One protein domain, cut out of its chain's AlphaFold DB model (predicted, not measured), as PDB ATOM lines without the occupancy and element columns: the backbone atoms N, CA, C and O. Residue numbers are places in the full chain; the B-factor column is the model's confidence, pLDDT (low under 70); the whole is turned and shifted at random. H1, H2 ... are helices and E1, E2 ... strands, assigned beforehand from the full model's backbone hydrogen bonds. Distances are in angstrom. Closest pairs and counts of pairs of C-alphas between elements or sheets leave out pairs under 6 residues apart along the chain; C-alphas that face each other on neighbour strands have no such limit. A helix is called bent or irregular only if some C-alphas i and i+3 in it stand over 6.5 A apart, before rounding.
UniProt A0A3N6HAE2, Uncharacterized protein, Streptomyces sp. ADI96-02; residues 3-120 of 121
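AT A GLANCE: This is residues 3 to 120 of the 121 residues of an uncharacterized protein of Streptomyces sp. ADI96-02 (UniProt A0A3N6HAE2). A strongly twisted, curled sheet of four strands is built round the long hairpin E5 and E6, with H1 along one face and H2 on the opposite face. Also away from H1, the two-strand ribbon E2 and E4 loosely faces the sheet, and the short helix H3 follows E4 near one end of the hairpin. The 118 printed residues hold three named helices and six named strands, in the order H1 E1 E2 H2 E3 E4 H3 E5 E6; the class is mixed, helices and strands. The four-strand sheet runs E1 E6 E5 E3 and is mixed, while E2 and E4 are antiparallel. The whole is compact, with a radius of gyration of the C-alphas of 13.8 A, and spans 38 by 27 by 26 A.

HOW THE PARTS SIT: E5, residues 96 to 105, and E6, residues 108 to 119, form an antiparallel hairpin, with N 99 and O 115 2.9 A apart. E6 bends by 63 degrees at residue 111. E3, residues 59 to 63, is an edge strand antiparallel to E5, with N 62 and O 100 2.9 A apart. E1, residues 36 to 40, is the other edge strand, parallel to E6, with N 38 and O 116 2.9 A apart. H1, residues 23 to 30, is on the sheet over E6 and E5 at a height of 9.6 A, and runs along the strands, at 18 degrees to E5 on the local plane. Its closest C-alphas to E6 are those of Cys 29 and Ile 112, 6.9 A apart. H2, residues 52 to 57, is on the opposite face over E5, and the C-alphas of Asn 57 and Lys 105 are their closest, 5.0 A apart. E2, residues 45 to 49, and E4, residues 77 to 81, are antiparallel neighbours, with N 48 and O 78 2.9 A apart. E2 and E5 are only just apart, at 8.4 A. H3, residues 82 to 85, is on the four-strand sheet, with Phe 85 and Thr 97 its closest C-alphas to E5, 6.3 A apart. Every O i to N i+4 pair is within hydrogen-bond range in H2, 2 of 4 are in H1, and H3 is too short for such a pair.

IN THESE COORDINATES: E5 is 29.1 A long from first to last C-alpha and E6 31.7 A, ending at C-alpha 119 (228.204, 214.887, 188.316). H1 is 11.4 A long, beginning at C-alpha 23 (205.459, 202.897, 206.565), and is only just irregular: C-alphas 24 and 27 are 7.0 A apart. E1 spans 12.9 A, E2 12.8 A, E3 13.5 A, E4 13.8 A, H2 8.8 A and H3 5.9 A.

THE WHOLE: The C-alphas farthest apart, those of Asp 17 and Gly 91, are 40.7 A apart. The printed part has no cut. The link from E3 to E4, 13 residues, is long, and residues 3 to 22 hold no named element; of these, residues 14 to 15 pair antiparallel with residues 111 to 112 of E6. The mean pLDDT of the printed part is 90.1, with residues 89 to 90 under 70.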
ATOM      1  N   VAL A   3     227.315 202.706 184.151       88.56
ATOM      2  CA  VAL A   3     227.495 203.998 183.478       88.56
ATOM      3  C   VAL A   3     228.749 203.903 182.613       88.56
ATOM      4  O   VAL A   3     229.858 203.815 183.132       88.56
ATOM      5  N   GLY A   4     228.590 203.866 181.289       85.31
ATOM      6  CA  GLY A   4     229.709 203.552 180.393       85.31
ATOM      7  C   GLY A   4     230.311 202.177 180.717       85.31
ATOM      8  O   GLY A   4     229.606 201.170 180.647       85.31
ATOM      9  N   SER A   5     231.596 202.145 181.084       82.19
ATOM     10  CA  SER A   5     232.308 200.950 181.571       82.19
ATOM     11  C   SER A   5     232.265 200.771 183.094       82.19
ATOM     12  O   SER A   5     232.662 199.719 183.588       82.19
ATOM     13  N   ASP A   6     231.810 201.778 183.843       83.38
ATOM     14  CA  ASP A   6     231.764 201.740 185.304       83.38
ATOM     15  C   ASP A   6     230.518 200.972 185.760       83.38
ATOM     16  O   ASP A   6     229.411 201.238 185.291       83.38
ATOM     17  N   SER A   7     230.660 200.043 186.707       85.81
ATOM     18  CA  SER A   7     229.525 199.321 187.291       85.81
ATOM     19  C   SER A   7     229.597 199.280 188.808       85.81
ATOM     20  O   SER A   7     230.655 199.019 189.375       85.81
ATOM     21  N   VAL A   8     228.453 199.467 189.461       88.62
ATOM     22  CA  VAL A   8     228.295 199.276 190.904       88.62
ATOM     23  C   VAL A   8     227.101 198.371 191.187       88.62
ATOM     24  O   VAL A   8     226.050 198.466 190.539       88.62
ATOM     25  N   ASN A   9     227.265 197.501 192.174       87.12
ATOM     26  CA  ASN A   9     226.198 196.724 192.790       87.12
ATOM     27  C   ASN A   9     226.055 197.201 194.246       87.12
ATOM     28  O   ASN A   9     227.046 197.599 194.866       87.12
ATOM     29  N   SER A  10     224.826 197.235 194.749       83.69
ATOM     30  CA  SER A  10     224.522 197.602 196.128       83.69
ATOM     31  C   SER A  10     223.614 196.543 196.719       83.69
ATOM     32  O   SER A  10     222.683 196.095 196.055       83.69
ATOM     33  N   GLU A  11     223.835 196.237 197.989       82.44
ATOM     34  CA  GLU A  11     222.829 195.578 198.811       82.44
ATOM     35  C   GLU A  11     221.699 196.561 199.140       82.44
ATOM     36  O   GLU A  11     221.832 197.783 198.964       82.44
ATOM     37  N   ALA A  12     220.563 196.021 199.574       82.25
ATOM     38  CA  ALA A  12     219.417 196.824 199.952       82.25
ATOM     39  C   ALA A  12     219.726 197.620 201.226       82.25
ATOM     40  O   ALA A  12     220.117 197.075 202.255       82.25
ATOM     41  N   ALA A  13     219.499 198.931 201.178       80.88
ATOM     42  CA  ALA A  13     219.579 199.807 202.341       80.88
ATOM     43  C   ALA A  13     218.539 199.424 203.404       80.88
ATOM     44  O   ALA A  13     218.826 199.523 204.603       80.88
ATOM     45  N   CYS A  14     217.363 199.004 202.931       86.12
ATOM     46  CA  CYS A  14     216.294 198.392 203.702       86.12
ATOM     47  C   CYS A  14     215.648 197.283 202.879       86.12
ATOM     48  O   CYS A  14     215.268 197.499 201.727       86.12
ATOM     49  N   TYR A  15     215.504 196.126 203.502       85.38
ATOM     50  CA  TYR A  15     214.838 194.959 202.955       85.38
ATOM     51  C   TYR A  15     214.231 194.185 204.117       85.38
ATOM     52  O   TYR A  15     214.792 194.188 205.214       85.38
ATOM     53  N   ASN A  16     213.068 193.592 203.890       83.44
ATOM     54  CA  ASN A  16     212.340 192.846 204.911       83.44
ATOM     55  C   ASN A  16     211.976 191.455 204.381       83.44
ATOM     56  O   ASN A  16     210.823 191.061 204.456       83.44
ATOM     57  N   ASP A  17     212.930 190.761 203.752       82.12
ATOM     58  CA  ASP A  17     212.749 189.395 203.237       82.12
ATOM     59  C   ASP A  17     211.526 189.229 202.312       82.12
ATOM     60  O   ASP A  17     210.825 188.221 202.335       82.12
ATOM     61  N   GLY A  18     211.254 190.253 201.494       81.75
ATOM     62  CA  GLY A  18     210.117 190.298 200.568       81.75
ATOM     63  C   GLY A  18     208.791 190.758 201.193       81.75
ATOM     64  O   GLY A  18     207.816 190.982 200.467       81.75
ATOM     65  N   ASP A  19     208.743 190.963 202.511       87.88
ATOM     66  CA  ASP A  19     207.610 191.572 203.202       87.88
ATOM     67  C   ASP A  19     207.614 193.102 203.081       87.88
ATOM     68  O   ASP A  19     208.607 193.754 202.757       87.88
ATOM     69  N   ALA A  20     206.465 193.709 203.382       92.75
ATOM     70  CA  ALA A  20     206.330 195.159 203.361       92.75
ATOM     71  C   ALA A  20     207.225 195.822 204.419       92.75
ATOM     72  O   ALA A  20     207.152 195.505 205.609       92.75
ATOM     73  N   ILE A  21     208.005 196.813 203.992       92.44
ATOM     74  CA  ILE A  21     208.669 197.755 204.887       92.44
ATOM     75  C   ILE A  21     207.574 198.561 205.596       92.44
ATOM     76  O   ILE A  21     206.673 199.108 204.957       92.44
ATOM     77  N   LYS A  22     207.645 198.644 206.930       92.19
ATOM     78  CA  LYS A  22     206.703 199.454 207.719       92.19
ATOM     79  C   LYS A  22     206.739 200.903 207.243       92.19
ATOM     80  O   LYS A  22     207.821 201.473 207.114       92.19
ATOM     81  N   GLU A  23     205.572 201.521 207.075       89.44
ATOM     82  CA  GLU A  23     205.459 202.897 206.565       89.44
ATOM     83  C   GLU A  23     206.304 203.901 207.362       89.44
ATOM     84  O   GLU A  23     206.982 204.747 206.782       89.44
ATOM     85  N   SER A  24     206.359 203.740 208.688       91.56
ATOM     86  CA  SER A  24     207.166 204.577 209.584       91.56
ATOM     87  C   SER A  24     208.680 204.486 209.352       91.56
ATOM     88  O   SER A  24     209.412 205.371 209.788       91.56
ATOM     89  N   LEU A  25     209.163 203.440 208.676       90.75
ATOM     90  CA  LEU A  25     210.580 203.225 208.381       90.75
ATOM     91  C   LEU A  25     210.970 203.694 206.975       90.75
ATOM     92  O   LEU A  25     212.145 203.983 206.750       90.75
ATOM     93  N   ILE A  26     210.010 203.819 206.050       88.75
ATOM     94  CA  ILE A  26     210.269 204.126 204.631       88.75
ATOM     95  C   ILE A  26     211.105 205.398 204.486       88.75
ATOM     96  O   ILE A  26     212.130 205.389 203.808       88.75
ATOM     97  N   GLN A  27     210.720 206.480 205.165       87.38
ATOM     98  CA  GLN A  27     211.432 207.751 205.032       87.38
ATOM     99  C   GLN A  27     212.859 207.683 205.596       87.38
ATOM    100  O   GLN A  27     213.780 208.272 205.032       87.38
ATOM    101  N   GLY A  28     213.071 206.919 206.671       87.69
ATOM    102  CA  GLY A  28     214.411 206.654 207.199       87.69
ATOM    103  C   GLY A  28     215.276 205.871 206.208       87.69
ATOM    104  O   GLY A  28     216.443 206.201 206.008       87.69
ATOM    105  N   CYS A  29     214.687 204.887 205.529       87.88
ATOM    106  CA  CYS A  29     215.341 204.096 204.488       87.88
ATOM    107  C   CYS A  29     215.694 204.916 203.242       87.88
ATOM    108  O   CYS A  29     216.782 204.755 202.684       87.88
ATOM    109  N   LEU A  30     214.796 205.808 202.814       86.50
ATOM    110  CA  LEU A  30     215.029 206.705 201.681       86.50
ATOM    111  C   LEU A  30     216.148 207.713 201.966       86.50
ATOM    112  O   LEU A  30     216.928 208.027 201.074       86.50
ATOM    113  N   ASN A  31     216.281 208.155 203.218       84.94
ATOM    114  CA  ASN A  31     217.294 209.128 203.631       84.94
ATOM    115  C   ASN A  31     218.605 208.492 204.119       84.94
ATOM    116  O   ASN A  31     219.530 209.213 204.505       84.94
ATOM    117  N   LYS A  32     218.711 207.155 204.130       85.19
ATOM    118  CA  LYS A  32     219.948 206.472 204.521       85.19
ATOM    119  C   LYS A  32     221.058 206.875 203.553       85.19
ATOM    120  O   LYS A  32     220.869 206.854 202.337       85.19
ATOM    121  N   LYS A  33     222.221 207.237 204.098       83.81
ATOM    122  CA  LYS A  33     223.373 207.642 203.288       83.81
ATOM    123  C   LYS A  33     223.731 206.515 202.305       83.81
ATOM    124  O   LYS A  33     223.931 205.388 202.761       83.81
ATOM    125  N   PRO A  34     223.844 206.799 200.998       85.19
ATOM    126  CA  PRO A  34     224.251 205.791 200.033       85.19
ATOM    127  C   PRO A  34     225.664 205.285 200.322       85.19
ATOM    128  O   PRO A  34     226.579 206.075 200.558       85.19
ATOM    129  N   GLU A  35     225.851 203.971 200.266       83.00
ATOM    130  CA  GLU A  35     227.172 203.351 200.422       83.00
ATOM    131  C   GLU A  35     227.956 203.321 199.108       83.00
ATOM    132  O   GLU A  35     229.183 203.211 199.103       83.00
ATOM    133  N   LYS A  36     227.247 203.408 197.978       89.50
ATOM    134  CA  LYS A  36     227.825 203.351 196.637       89.50
ATOM    135  C   LYS A  36     227.696 204.701 195.957       89.50
ATOM    136  O   LYS A  36     226.589 205.200 195.751       89.50
ATOM    137  N   THR A  37     228.835 205.245 195.553       93.00
ATOM    138  CA  THR A  37     228.913 206.470 194.760       93.00
ATOM    139  C   THR A  37     229.340 206.131 193.337       93.00
ATOM    140  O   THR A  37     230.285 205.368 193.136       93.00
ATOM    141  N   ILE A  38     228.680 206.724 192.344       93.44
ATOM    142  CA  ILE A  38     229.061 206.625 190.933       93.44
ATOM    143  C   ILE A  38     229.155 208.018 190.314       93.44
ATOM    144  O   ILE A  38     228.405 208.932 190.662       93.44
ATOM    145  N   LYS A  39     230.103 208.193 189.394       95.00
ATOM    146  CA  LYS A  39     230.265 209.441 188.654       95.00
ATOM    147  C   LYS A  39     229.498 209.363 187.335       95.00
ATOM    148  O   LYS A  39     229.690 208.408 186.589       95.00
ATOM    149  N   VAL A  40     228.692 210.375 187.028       95.50
ATOM    150  CA  VAL A  40     227.813 210.400 185.846       95.50
ATOM    151  C   VAL A  40     227.956 211.728 185.108       95.50
ATOM    152  O   VAL A  40     227.832 212.790 185.719       95.50
ATOM    153  N   ALA A  41     228.241 211.687 183.810       93.81
ATOM    154  CA  ALA A  41     228.223 212.852 182.929       93.81
ATOM    155  C   ALA A  41     226.798 213.148 182.426       93.81
ATOM    156  O   ALA A  41     225.900 212.312 182.503       93.81
ATOM    157  N   MET A  42     226.559 214.358 181.916       91.19
ATOM    158  CA  MET A  42     225.221 214.759 181.444       91.19
ATOM    159  C   MET A  42     224.774 213.976 180.196       91.19
ATOM    160  O   MET A  42     223.578 213.784 179.990       91.19
ATOM    161  N   ASP A  43     225.726 213.539 179.378       92.62
ATOM    162  CA  ASP A  43     225.552 212.776 178.140       92.62
ATOM    163  C   ASP A  43     225.686 211.254 178.334       92.62
ATOM    164  O   ASP A  43     225.451 210.486 177.398       92.62
ATOM    165  N   ASP A  44     225.992 210.802 179.555       95.19
ATOM    166  CA  ASP A  44     226.060 209.380 179.879       95.19
ATOM    167  C   ASP A  44     224.687 208.701 179.753       95.19
ATOM    168  O   ASP A  44     223.623 209.283 179.985       95.19
ATOM    169  N   LYS A  45     224.718 207.397 179.462       95.50
ATOM    170  CA  LYS A  45     223.563 206.503 179.589       95.50
ATOM    171  C   LYS A  45     223.692 205.703 180.877       95.50
ATOM    172  O   LYS A  45     224.567 204.845 180.984       95.50
ATOM    173  N   VAL A  46     222.794 205.946 181.827       95.81
ATOM    174  CA  VAL A  46     222.756 205.217 183.097       95.81
ATOM    175  C   VAL A  46     221.835 204.018 182.955       95.81
ATOM    176  O   VAL A  46     220.641 204.172 182.699       95.81
ATOM    177  N   ARG A  47     222.388 202.815 183.115       96.19
ATOM    178  CA  ARG A  47     221.642 201.555 183.087       96.19
ATOM    179  C   ARG A  47     221.383 201.066 184.504       96.19
ATOM    180  O   ARG A  47     222.311 200.737 185.248       96.19
ATOM    181  N   PHE A  48     220.112 200.974 184.851       95.38
ATOM    182  CA  PHE A  48     219.637 200.351 186.077       95.38
ATOM    183  C   PHE A  48     219.220 198.928 185.746       95.38
ATOM    184  O   PHE A  48     218.522 198.720 184.758       95.38
ATOM    185  N   GLY A  49     219.681 197.976 186.548       94.69
ATOM    186  CA  GLY A  49     219.335 196.568 186.424       94.69
ATOM    187  C   GLY A  49     218.979 196.023 187.796       94.69
ATOM    188  O   GLY A  49     219.605 196.428 188.780       94.69
ATOM    189  N   VAL A  50     217.980 195.150 187.831       94.94
ATOM    190  CA  VAL A  50     217.483 194.462 189.023       94.94
ATOM    191  C   VAL A  50     217.350 192.972 188.730       94.94
ATOM    192  O   VAL A  50     217.284 192.566 187.565       94.94
ATOM    193  N   ASP A  51     217.285 192.168 189.785       93.44
ATOM    194  CA  ASP A  51     217.035 190.737 189.651       93.44
ATOM    195  C   ASP A  51     215.619 190.466 189.100       93.44
ATOM    196  O   ASP A  51     214.709 191.275 189.319       93.44
ATOM    197  N   PRO A  52     215.395 189.345 188.384       95.69
ATOM    198  CA  PRO A  52     214.093 189.016 187.797       95.69
ATOM    199  C   PRO A  52     212.925 189.042 188.786       95.69
ATOM    200  O   PRO A  52     211.862 189.544 188.447       95.69
ATOM    201  N   GLU A  53     213.136 188.595 190.023       93.00
ATOM    202  CA  GLU A  53     212.099 188.605 191.063       93.00
ATOM    203  C   GLU A  53     211.626 190.030 191.410       93.00
ATOM    204  O   GLU A  53     210.424 190.288 191.518       93.00
ATOM    205  N   ILE A  54     212.560 190.985 191.481       94.69
ATOM    206  CA  ILE A  54     212.254 192.408 191.691       94.69
ATOM    207  C   ILE A  54     211.489 192.964 190.484       94.69
ATOM    208  O   ILE A  54     210.558 193.758 190.636       94.69
ATOM    209  N   ALA A  55     211.866 192.556 189.270       96.25
ATOM    210  CA  ALA A  55     211.182 192.966 188.047       96.25
ATOM    211  C   ALA A  55     209.737 192.435 187.978       96.25
ATOM    212  O   ALA A  55     208.835 193.179 187.592       96.25
ATOM    213  N   ASP A  56     209.498 191.196 188.411       95.25
ATOM    214  CA  ASP A  56     208.166 190.585 188.436       95.25
ATOM    215  C   ASP A  56     207.208 191.326 189.388       95.25
ATOM    216  O   ASP A  56     206.045 191.596 189.034       95.25
ATOM    217  N   ASN A  57     207.707 191.707 190.572       95.00
ATOM    218  CA  ASN A  57     206.986 192.556 191.525       95.00
ATOM    219  C   ASN A  57     206.752 193.959 190.943       95.00
ATOM    220  O   ASN A  57     205.624 194.462 190.953       95.00
ATOM    221  N   GLY A  58     207.800 194.530 190.355       95.56
ATOM    222  CA  GLY A  58     207.851 195.878 189.816       95.56
ATOM    223  C   GLY A  58     208.713 196.786 190.683       95.56
ATOM    224  O   GLY A  58     208.805 196.630 191.901       95.56
ATOM    225  N   TRP A  59     209.348 197.770 190.059       95.94
ATOM    226  CA  TRP A  59     210.227 198.701 190.756       95.94
ATOM    227  C   TRP A  59     210.193 200.092 190.138       95.94
ATOM    228  O   TRP A  59     209.935 200.272 188.953       95.94
ATOM    229  N   THR A  60     210.461 201.101 190.950       95.25
ATOM    230  CA  THR A  60     210.479 202.501 190.529       95.25
ATOM    231  C   THR A  60     211.752 203.186 191.006       95.25
ATOM    232  O   THR A  60     212.491 202.658 191.842       95.25
ATOM    233  N   LEU A  61     212.031 204.360 190.447       94.56
ATOM    234  CA  LEU A  61     213.128 205.202 190.893       94.56
ATOM    235  C   LEU A  61     212.614 206.316 191.789       94.56
ATOM    236  O   LEU A  61     211.602 206.956 191.503       94.56
ATOM    237  N   PHE A  62     213.363 206.582 192.850       93.12
ATOM    238  CA  PHE A  62     213.229 207.795 193.638       93.12
ATOM    239  C   PHE A  62     214.469 208.658 193.420       93.12
ATOM    240  O   PHE A  62     215.593 208.156 193.413       93.12
ATOM    241  N   ILE A  63     214.273 209.960 193.239       91.19
ATOM    242  CA  ILE A  63     215.340 210.951 193.099       91.19
ATOM    243  C   ILE A  63     215.198 211.919 194.267       91.19
ATOM    244  O   ILE A  63     214.158 212.551 194.431       91.19
ATOM    245  N   ASN A  64     216.227 211.999 195.112       88.69
ATOM    246  CA  ASN A  64     216.224 212.790 196.347       88.69
ATOM    247  C   ASN A  64     214.985 212.518 197.227       88.69
ATOM    248  O   ASN A  64     214.359 213.436 197.754       88.69
ATOM    249  N   GLY A  65     214.597 211.242 197.339       87.25
ATOM    250  CA  GLY A  65     213.444 210.805 198.133       87.25
ATOM    251  C   GLY A  65     212.074 211.070 197.496       87.25
ATOM    252  O   GLY A  65     211.062 210.740 198.107       87.25
ATOM    253  N   GLN A  66     212.013 211.613 196.278       88.06
ATOM    254  CA  GLN A  66     210.766 211.808 195.535       88.06
ATOM    255  C   GLN A  66     210.623 210.769 194.428       88.06
ATOM    256  O   GLN A  66     211.563 210.521 193.676       88.06
ATOM    257  N   GLN A  67     209.437 210.175 194.311       90.06
ATOM    258  CA  GLN A  67     209.138 209.196 193.273       90.06
ATOM    259  C   GLN A  67     209.237 209.847 191.884       90.06
ATOM    260  O   GLN A  67     208.555 210.832 191.606       90.06
ATOM    261  N   ALA A  68     210.089 209.299 191.019       88.62
ATOM    262  CA  ALA A  68     210.312 209.815 189.671       88.62
ATOM    263  C   ALA A  68     209.236 209.348 188.676       88.62
ATOM    264  O   ALA A  68     208.964 210.032 187.692       88.62
ATOM    265  N   GLU A  69     208.616 208.190 188.929       85.94
ATOM    266  CA  GLU A  69     207.654 207.547 188.028       85.94
ATOM    267  C   GLU A  69     206.427 207.047 188.774       85.94
ATOM    268  O   GLU A  69     206.560 206.380 189.797       85.94
ATOM    269  N   GLN A  70     205.241 207.314 188.226       83.94
ATOM    270  CA  GLN A  70     203.966 206.952 188.853       83.94
ATOM    271  C   GLN A  70     203.760 205.438 188.973       83.94
ATOM    272  O   GLN A  70     203.282 204.971 190.005       83.94
ATOM    273  N   GLU A  71     204.140 204.675 187.946       88.44
ATOM    274  CA  GLU A  71     203.927 203.228 187.901       88.44
ATOM    275  C   GLU A  71     205.249 202.457 188.043       88.44
ATOM    276  O   GLU A  71     206.248 202.840 187.427       88.44
ATOM    277  N   PRO A  72     205.279 201.365 188.829       93.00
ATOM    278  CA  PRO A  72     206.428 200.471 188.876       93.00
ATOM    279  C   PRO A  72     206.708 199.831 187.510       93.00
ATOM    280  O   PRO A  72     205.828 199.264 186.863       93.00
ATOM    281  N   PHE A  73     207.967 199.874 187.096       95.38
ATOM    282  CA  PHE A  73     208.477 199.235 185.897       95.38
ATOM    283  C   PHE A  73     208.725 197.739 186.135       95.38
ATOM    284  O   PHE A  73     209.273 197.357 187.165       95.38
ATOM    285  N   LYS A  74     208.352 196.894 185.166       95.69
ATOM    286  CA  LYS A  74     208.463 195.424 185.262       95.69
ATOM    287  C   LYS A  74     209.570 194.787 184.417       95.69
ATOM    288  O   LYS A  74     209.664 193.571 184.318       95.69
ATOM    289  N   GLY A  75     210.404 195.589 183.759       96.38
ATOM    290  CA  GLY A  75     211.583 195.064 183.068       96.38
ATOM    291  C   GLY A  75     212.762 194.883 184.026       96.38
ATOM    292  O   GLY A  75     212.908 195.627 184.995       96.38
ATOM    293  N   THR A  76     213.653 193.940 183.724       96.56
ATOM    294  CA  THR A  76     214.877 193.691 184.513       96.56
ATOM    295  C   THR A  76     215.927 194.784 184.365       96.56
ATOM    296  O   THR A  76     216.849 194.869 185.172       96.56
ATOM    297  N   TYR A  77     215.808 195.645 183.354       95.44
ATOM    298  CA  TYR A  77     216.685 196.794 183.193       95.44
ATOM    299  C   TYR A  77     216.013 197.942 182.447       95.44
ATOM    300  O   TYR A  77     215.098 197.751 181.647       95.44
ATOM    301  N   ARG A  78     216.528 199.152 182.663       94.81
ATOM    302  CA  ARG A  78     216.178 200.345 181.884       94.81
ATOM    303  C   ARG A  78     217.314 201.348 181.860       94.81
ATOM    304  O   ARG A  78     218.201 201.340 182.713       94.81
ATOM    305  N   THR A  79     217.281 202.200 180.844       95.50
ATOM    306  CA  THR A  79     218.310 203.210 180.596       95.50
ATOM    307  C   THR A  79     217.715 204.604 180.732       95.50
ATOM    308  O   THR A  79     216.681 204.878 180.131       95.50
ATOM    309  N   ILE A  80     218.387 205.482 181.478       94.31
ATOM    310  CA  ILE A  80     218.009 206.891 181.649       94.31
ATOM    311  C   ILE A  80     219.198 207.779 181.263       94.31
ATOM    312  O   ILE A  80     220.337 207.442 181.605       94.31
ATOM    313  N   PRO A  81     218.976 208.891 180.540       94.31
ATOM    314  CA  PRO A  81     220.044 209.833 180.229       94.31
ATOM    315  C   PRO A  81     220.543 210.551 181.495       94.31
ATOM    316  O   PRO A  81     219.759 210.928 182.366       94.31
ATOM    317  N   GLY A  82     221.859 210.741 181.603       92.69
ATOM    318  CA  GLY A  82     222.521 211.276 182.797       92.69
ATOM    319  C   GLY A  82     222.042 212.673 183.203       92.69
ATOM    320  O   GLY A  82     221.941 212.978 184.392       92.69
ATOM    321  N   ASN A  83     221.667 213.507 182.228       91.88
ATOM    322  CA  ASN A  83     221.113 214.843 182.461       91.88
ATOM    323  C   ASN A  83     219.862 214.853 183.358       91.88
ATOM    324  O   ASN A  83     219.662 215.828 184.084       91.88
ATOM    325  N   ALA A  84     219.065 213.780 183.365       91.62
ATOM    326  CA  ALA A  84     217.854 213.670 184.175       91.62
ATOM    327  C   ALA A  84     218.137 213.729 185.687       91.62
ATOM    328  O   ALA A  84     217.269 214.134 186.454       91.62
ATOM    329  N   PHE A  85     219.350 213.373 186.123       92.94
ATOM    330  CA  PHE A  85     219.713 213.308 187.545       92.94
ATOM    331  C   PHE A  85     220.254 214.621 188.114       92.94
ATOM    332  O   PHE A  85     220.339 214.773 189.332       92.94
ATOM    333  N   PHE A  86     220.627 215.570 187.254       91.75
ATOM    334  CA  PHE A  86     221.263 216.826 187.669       91.75
ATOM    335  C   PHE A  86     220.520 218.073 187.184       91.75
ATOM    336  O   PHE A  86     220.912 219.186 187.544       91.75
ATOM    337  N   ALA A  87     219.473 217.911 186.370       82.94
ATOM    338  CA  ALA A  87     218.633 219.012 185.922       82.94
ATOM    339  C   ALA A  87     217.915 219.671 187.112       82.94
ATOM    340  O   ALA A  87     217.319 218.999 187.950       82.94
ATOM    341  N   SER A  88     217.967 221.001 187.171       76.50
ATOM    342  CA  SER A  88     217.224 221.825 188.128       76.50
ATOM    343  C   SER A  88     216.239 222.696 187.355       76.50
ATOM    344  O   SER A  88     216.600 223.254 186.321       76.50
ATOM    345  N   GLN A  89     215.000 222.815 187.841       65.69
ATOM    346  CA  GLN A  89     213.975 223.648 187.198       65.69
ATOM    347  C   GLN A  89     214.197 225.152 187.428       65.69
ATOM    348  O   GLN A  89     213.680 225.966 186.671       65.69
ATOM    349  N   THR A  90     214.950 225.536 188.465       67.88
ATOM    350  CA  THR A  90     215.024 226.929 188.945       67.88
ATOM    351  C   THR A  90     216.447 227.430 189.214       67.88
ATOM    352  O   THR A  90     216.617 228.516 189.764       67.88
ATOM    353  N   GLY A  91     217.494 226.686 188.837       74.31
ATOM    354  CA  GLY A  91     218.868 227.096 189.135       74.31
ATOM    355  C   GLY A  91     219.964 226.270 188.468       74.31
ATOM    356  O   GLY A  91     219.730 225.528 187.517       74.31
ATOM    357  N   ALA A  92     221.191 226.418 188.979       80.00
ATOM    358  CA  ALA A  92     222.350 225.683 188.486       80.00
ATOM    359  C   ALA A  92     222.168 224.157 188.659       80.00
ATOM    360  O   ALA A  92     221.567 223.729 189.649       80.00
ATOM    361  N   PRO A  93     222.707 223.329 187.740       83.06
ATOM    362  CA  PRO A  93     222.641 221.877 187.858       83.06
ATOM    363  C   PRO A  93     223.205 221.375 189.189       83.06
ATOM    364  O   PRO A  93     224.242 221.857 189.657       83.06
ATOM    365  N   ALA A  94     222.556 220.368 189.770       88.69
ATOM    366  CA  ALA A  94     223.031 219.758 191.003       88.69
ATOM    367  C   ALA A  94     224.400 219.092 190.779       88.69
ATOM    368  O   ALA A  94     224.647 218.453 189.755       88.69
ATOM    369  N   LYS A  95     225.311 219.225 191.751       91.75
ATOM    370  CA  LYS A  95     226.609 218.520 191.726       91.75
ATOM    371  C   LYS A  95     226.477 217.057 192.139       91.75
ATOM    372  O   LYS A  95     227.330 216.238 191.798       91.75
ATOM    373  N   LYS A  96     225.436 216.753 192.912       93.56
ATOM    374  CA  LYS A  96     225.145 215.433 193.445       93.56
ATOM    375  C   LYS A  96     223.645 215.195 193.486       93.56
ATOM    376  O   LYS A  96     222.896 216.149 193.670       93.56
ATOM    377  N   THR A  97     223.247 213.939 193.366       93.75
ATOM    378  CA  THR A  97     221.857 213.498 193.491       93.75
ATOM    379  C   THR A  97     221.834 212.138 194.174       93.75
ATOM    380  O   THR A  97     222.691 211.294 193.906       93.75
ATOM    381  N   GLN A  98     220.865 211.917 195.054       93.31
ATOM    382  CA  GLN A  98     220.582 210.592 195.586       93.31
ATOM    383  C   GLN A  98     219.572 209.898 194.674       93.31
ATOM    384  O   GLN A  98     218.514 210.458 194.387       93.31
ATOM    385  N   VAL A  99     219.892 208.687 194.230       94.31
ATOM    386  CA  VAL A  99     218.992 207.852 193.431       94.31
ATOM    387  C   VAL A  99     218.717 206.572 194.194       94.31
ATOM    388  O   VAL A  99     219.650 205.890 194.621       94.31
ATOM    389  N   SER A 100     217.443 206.231 194.332       94.56
ATOM    390  CA  SER A 100     217.015 204.985 194.949       94.56
ATOM    391  C   SER A 100     216.286 204.112 193.940       94.56
ATOM    392  O   SER A 100     215.420 204.603 193.218       94.56
ATOM    393  N   ILE A 101     216.603 202.820 193.915       95.06
ATOM    394  CA  ILE A 101     215.722 201.805 193.327       95.06
ATOM    395  C   ILE A 101     214.786 201.358 194.445       95.06
ATOM    396  O   ILE A 101     215.250 201.075 195.549       95.06
ATOM    397  N   VAL A 102     213.487 201.318 194.173       95.12
ATOM    398  CA  VAL A 102     212.471 200.909 195.140       95.12
ATOM    399  C   VAL A 102     211.628 199.804 194.528       95.12
ATOM    400  O   VAL A 102     210.946 200.031 193.531       95.12
ATOM    401  N   GLU A 103     211.672 198.621 195.125       95.50
ATOM    402  CA  GLU A 103     210.786 197.514 194.772       95.50
ATOM    403  C   GLU A 103     209.393 197.764 195.355       95.50
ATOM    404  O   GLU A 103     209.242 198.129 196.528       95.50
ATOM    405  N   ALA A 104     208.375 197.569 194.521       92.75
ATOM    406  CA  ALA A 104     206.985 197.820 194.844       92.75
ATOM    407  C   ALA A 104     206.113 196.624 194.444       92.75
ATOM    408  O   ALA A 104     205.825 196.403 193.270       92.75
ATOM    409  N   LYS A 105     205.609 195.895 195.441       89.81
ATOM    410  CA  LYS A 105     204.634 194.817 195.252       89.81
ATOM    411  C   LYS A 105     203.222 195.370 195.433       89.81
ATOM    412  O   LYS A 105     202.672 195.425 196.539       89.81
ATOM    413  N   GLY A 106     202.633 195.844 194.336       85.75
ATOM    414  CA  GLY A 106     201.375 196.595 194.375       85.75
ATOM    415  C   GLY A 106     201.567 197.947 195.071       85.75
ATOM    416  O   GLY A 106     202.336 198.775 194.600       85.75
ATOM    417  N   LYS A 107     200.879 198.180 196.197       84.00
ATOM    418  CA  LYS A 107     201.008 199.423 196.992       84.00
ATOM    419  C   LYS A 107     202.078 199.358 198.092       84.00
ATOM    420  O   LYS A 107     202.226 200.311 198.847       84.00
ATOM    421  N   ARG A 108     202.769 198.225 198.242       89.56
ATOM    422  CA  ARG A 108     203.719 197.976 199.336       89.56
ATOM    423  C   ARG A 108     205.145 198.107 198.829       89.56
ATOM    424  O   ARG A 108     205.460 197.533 197.792       89.56
ATOM    425  N   LEU A 109     205.992 198.802 199.583       92.38
ATOM    426  CA  LEU A 109     207.430 198.861 199.316       92.38
ATOM    427  C   LEU A 109     208.123 197.731 200.078       92.38
ATOM    428  O   LEU A 109     207.874 197.573 201.272       92.38
ATOM    429  N   THR A 110     208.961 196.954 199.405       94.25
ATOM    430  CA  THR A 110     209.574 195.729 199.966       94.25
ATOM    431  C   THR A 110     211.099 195.801 200.008       94.25
ATOM    432  O   THR A 110     211.721 195.219 200.896       94.25
ATOM    433  N   GLY A 111     211.703 196.595 199.122       94.50
ATOM    434  CA  GLY A 111     213.148 196.792 199.056       94.50
ATOM    435  C   GLY A 111     213.523 198.198 198.599       94.50
ATOM    436  O   GLY A 111     212.853 198.791 197.753       94.50
ATOM    437  N   ILE A 112     214.590 198.749 199.180       94.81
ATOM    438  CA  ILE A 112     215.130 200.071 198.840       94.81
ATOM    439  C   ILE A 112     216.650 199.962 198.709       94.81
ATOM    440  O   ILE A 112     217.328 199.620 199.675       94.81
ATOM    441  N   TRP A 113     217.196 200.330 197.552       94.44
ATOM    442  CA  TRP A 113     218.636 200.382 197.274       94.44
ATOM    443  C   TRP A 113     219.052 201.820 197.000       94.44
ATOM    444  O   TRP A 113     218.372 202.506 196.244       94.44
ATOM    445  N   GLN A 114     220.154 202.279 197.596       92.81
ATOM    446  CA  GLN A 114     220.566 203.686 197.571       92.81
ATOM    447  C   GLN A 114     221.895 203.885 196.843       92.81
ATOM    448  O   GLN A 114     222.881 203.211 197.137       92.81
ATOM    449  N   PHE A 115     221.942 204.883 195.962       94.19
ATOM    450  CA  PHE A 115     223.130 205.271 195.210       94.19
ATOM    451  C   PHE A 115     223.340 206.787 195.288       94.19
ATOM    452  O   PHE A 115     222.395 207.566 195.173       94.19
ATOM    453  N   GLU A 116     224.589 207.222 195.455       94.62
ATOM    454  CA  GLU A 116     224.967 208.627 195.302       94.62
ATOM    455  C   GLU A 116     225.523 208.844 193.896       94.62
ATOM    456  O   GLU A 116     226.493 208.211 193.479       94.62
ATOM    457  N   PHE A 117     224.916 209.757 193.150       95.19
ATOM    458  CA  PHE A 117     225.402 210.169 191.845       95.19
ATOM    459  C   PHE A 117     226.163 211.468 192.018       95.19
ATOM    460  O   PHE A 117     225.641 212.431 192.580       95.19
ATOM    461  N   VAL A 118     227.386 211.517 191.506       95.44
ATOM    462  CA  VAL A 118     228.195 212.735 191.457       95.44
ATOM    463  C   VAL A 118     228.365 213.130 190.003       95.44
ATOM    464  O   VAL A 118     228.796 212.319 189.182       95.44
ATOM    465  N   LYS A 119     228.037 214.378 189.674       94.44
ATOM    466  CA  LYS A 119     228.204 214.887 188.316       94.44
ATOM    467  C   LYS A 119     229.691 214.865 187.940       94.44
ATOM    468  O   LYS A 119     230.516 215.401 188.682       94.44
ATOM    469  N   LYS A 120     230.035 214.239 186.809       91.44
ATOM    470  CA  LYS A 120     231.368 214.369 186.198       91.44
ATOM    471  C   LYS A 120     231.531 215.815 185.721       91.44
ATOM    472  O   LYS A 120     230.616 216.358 185.098       91.44
TER     473      LYS A 120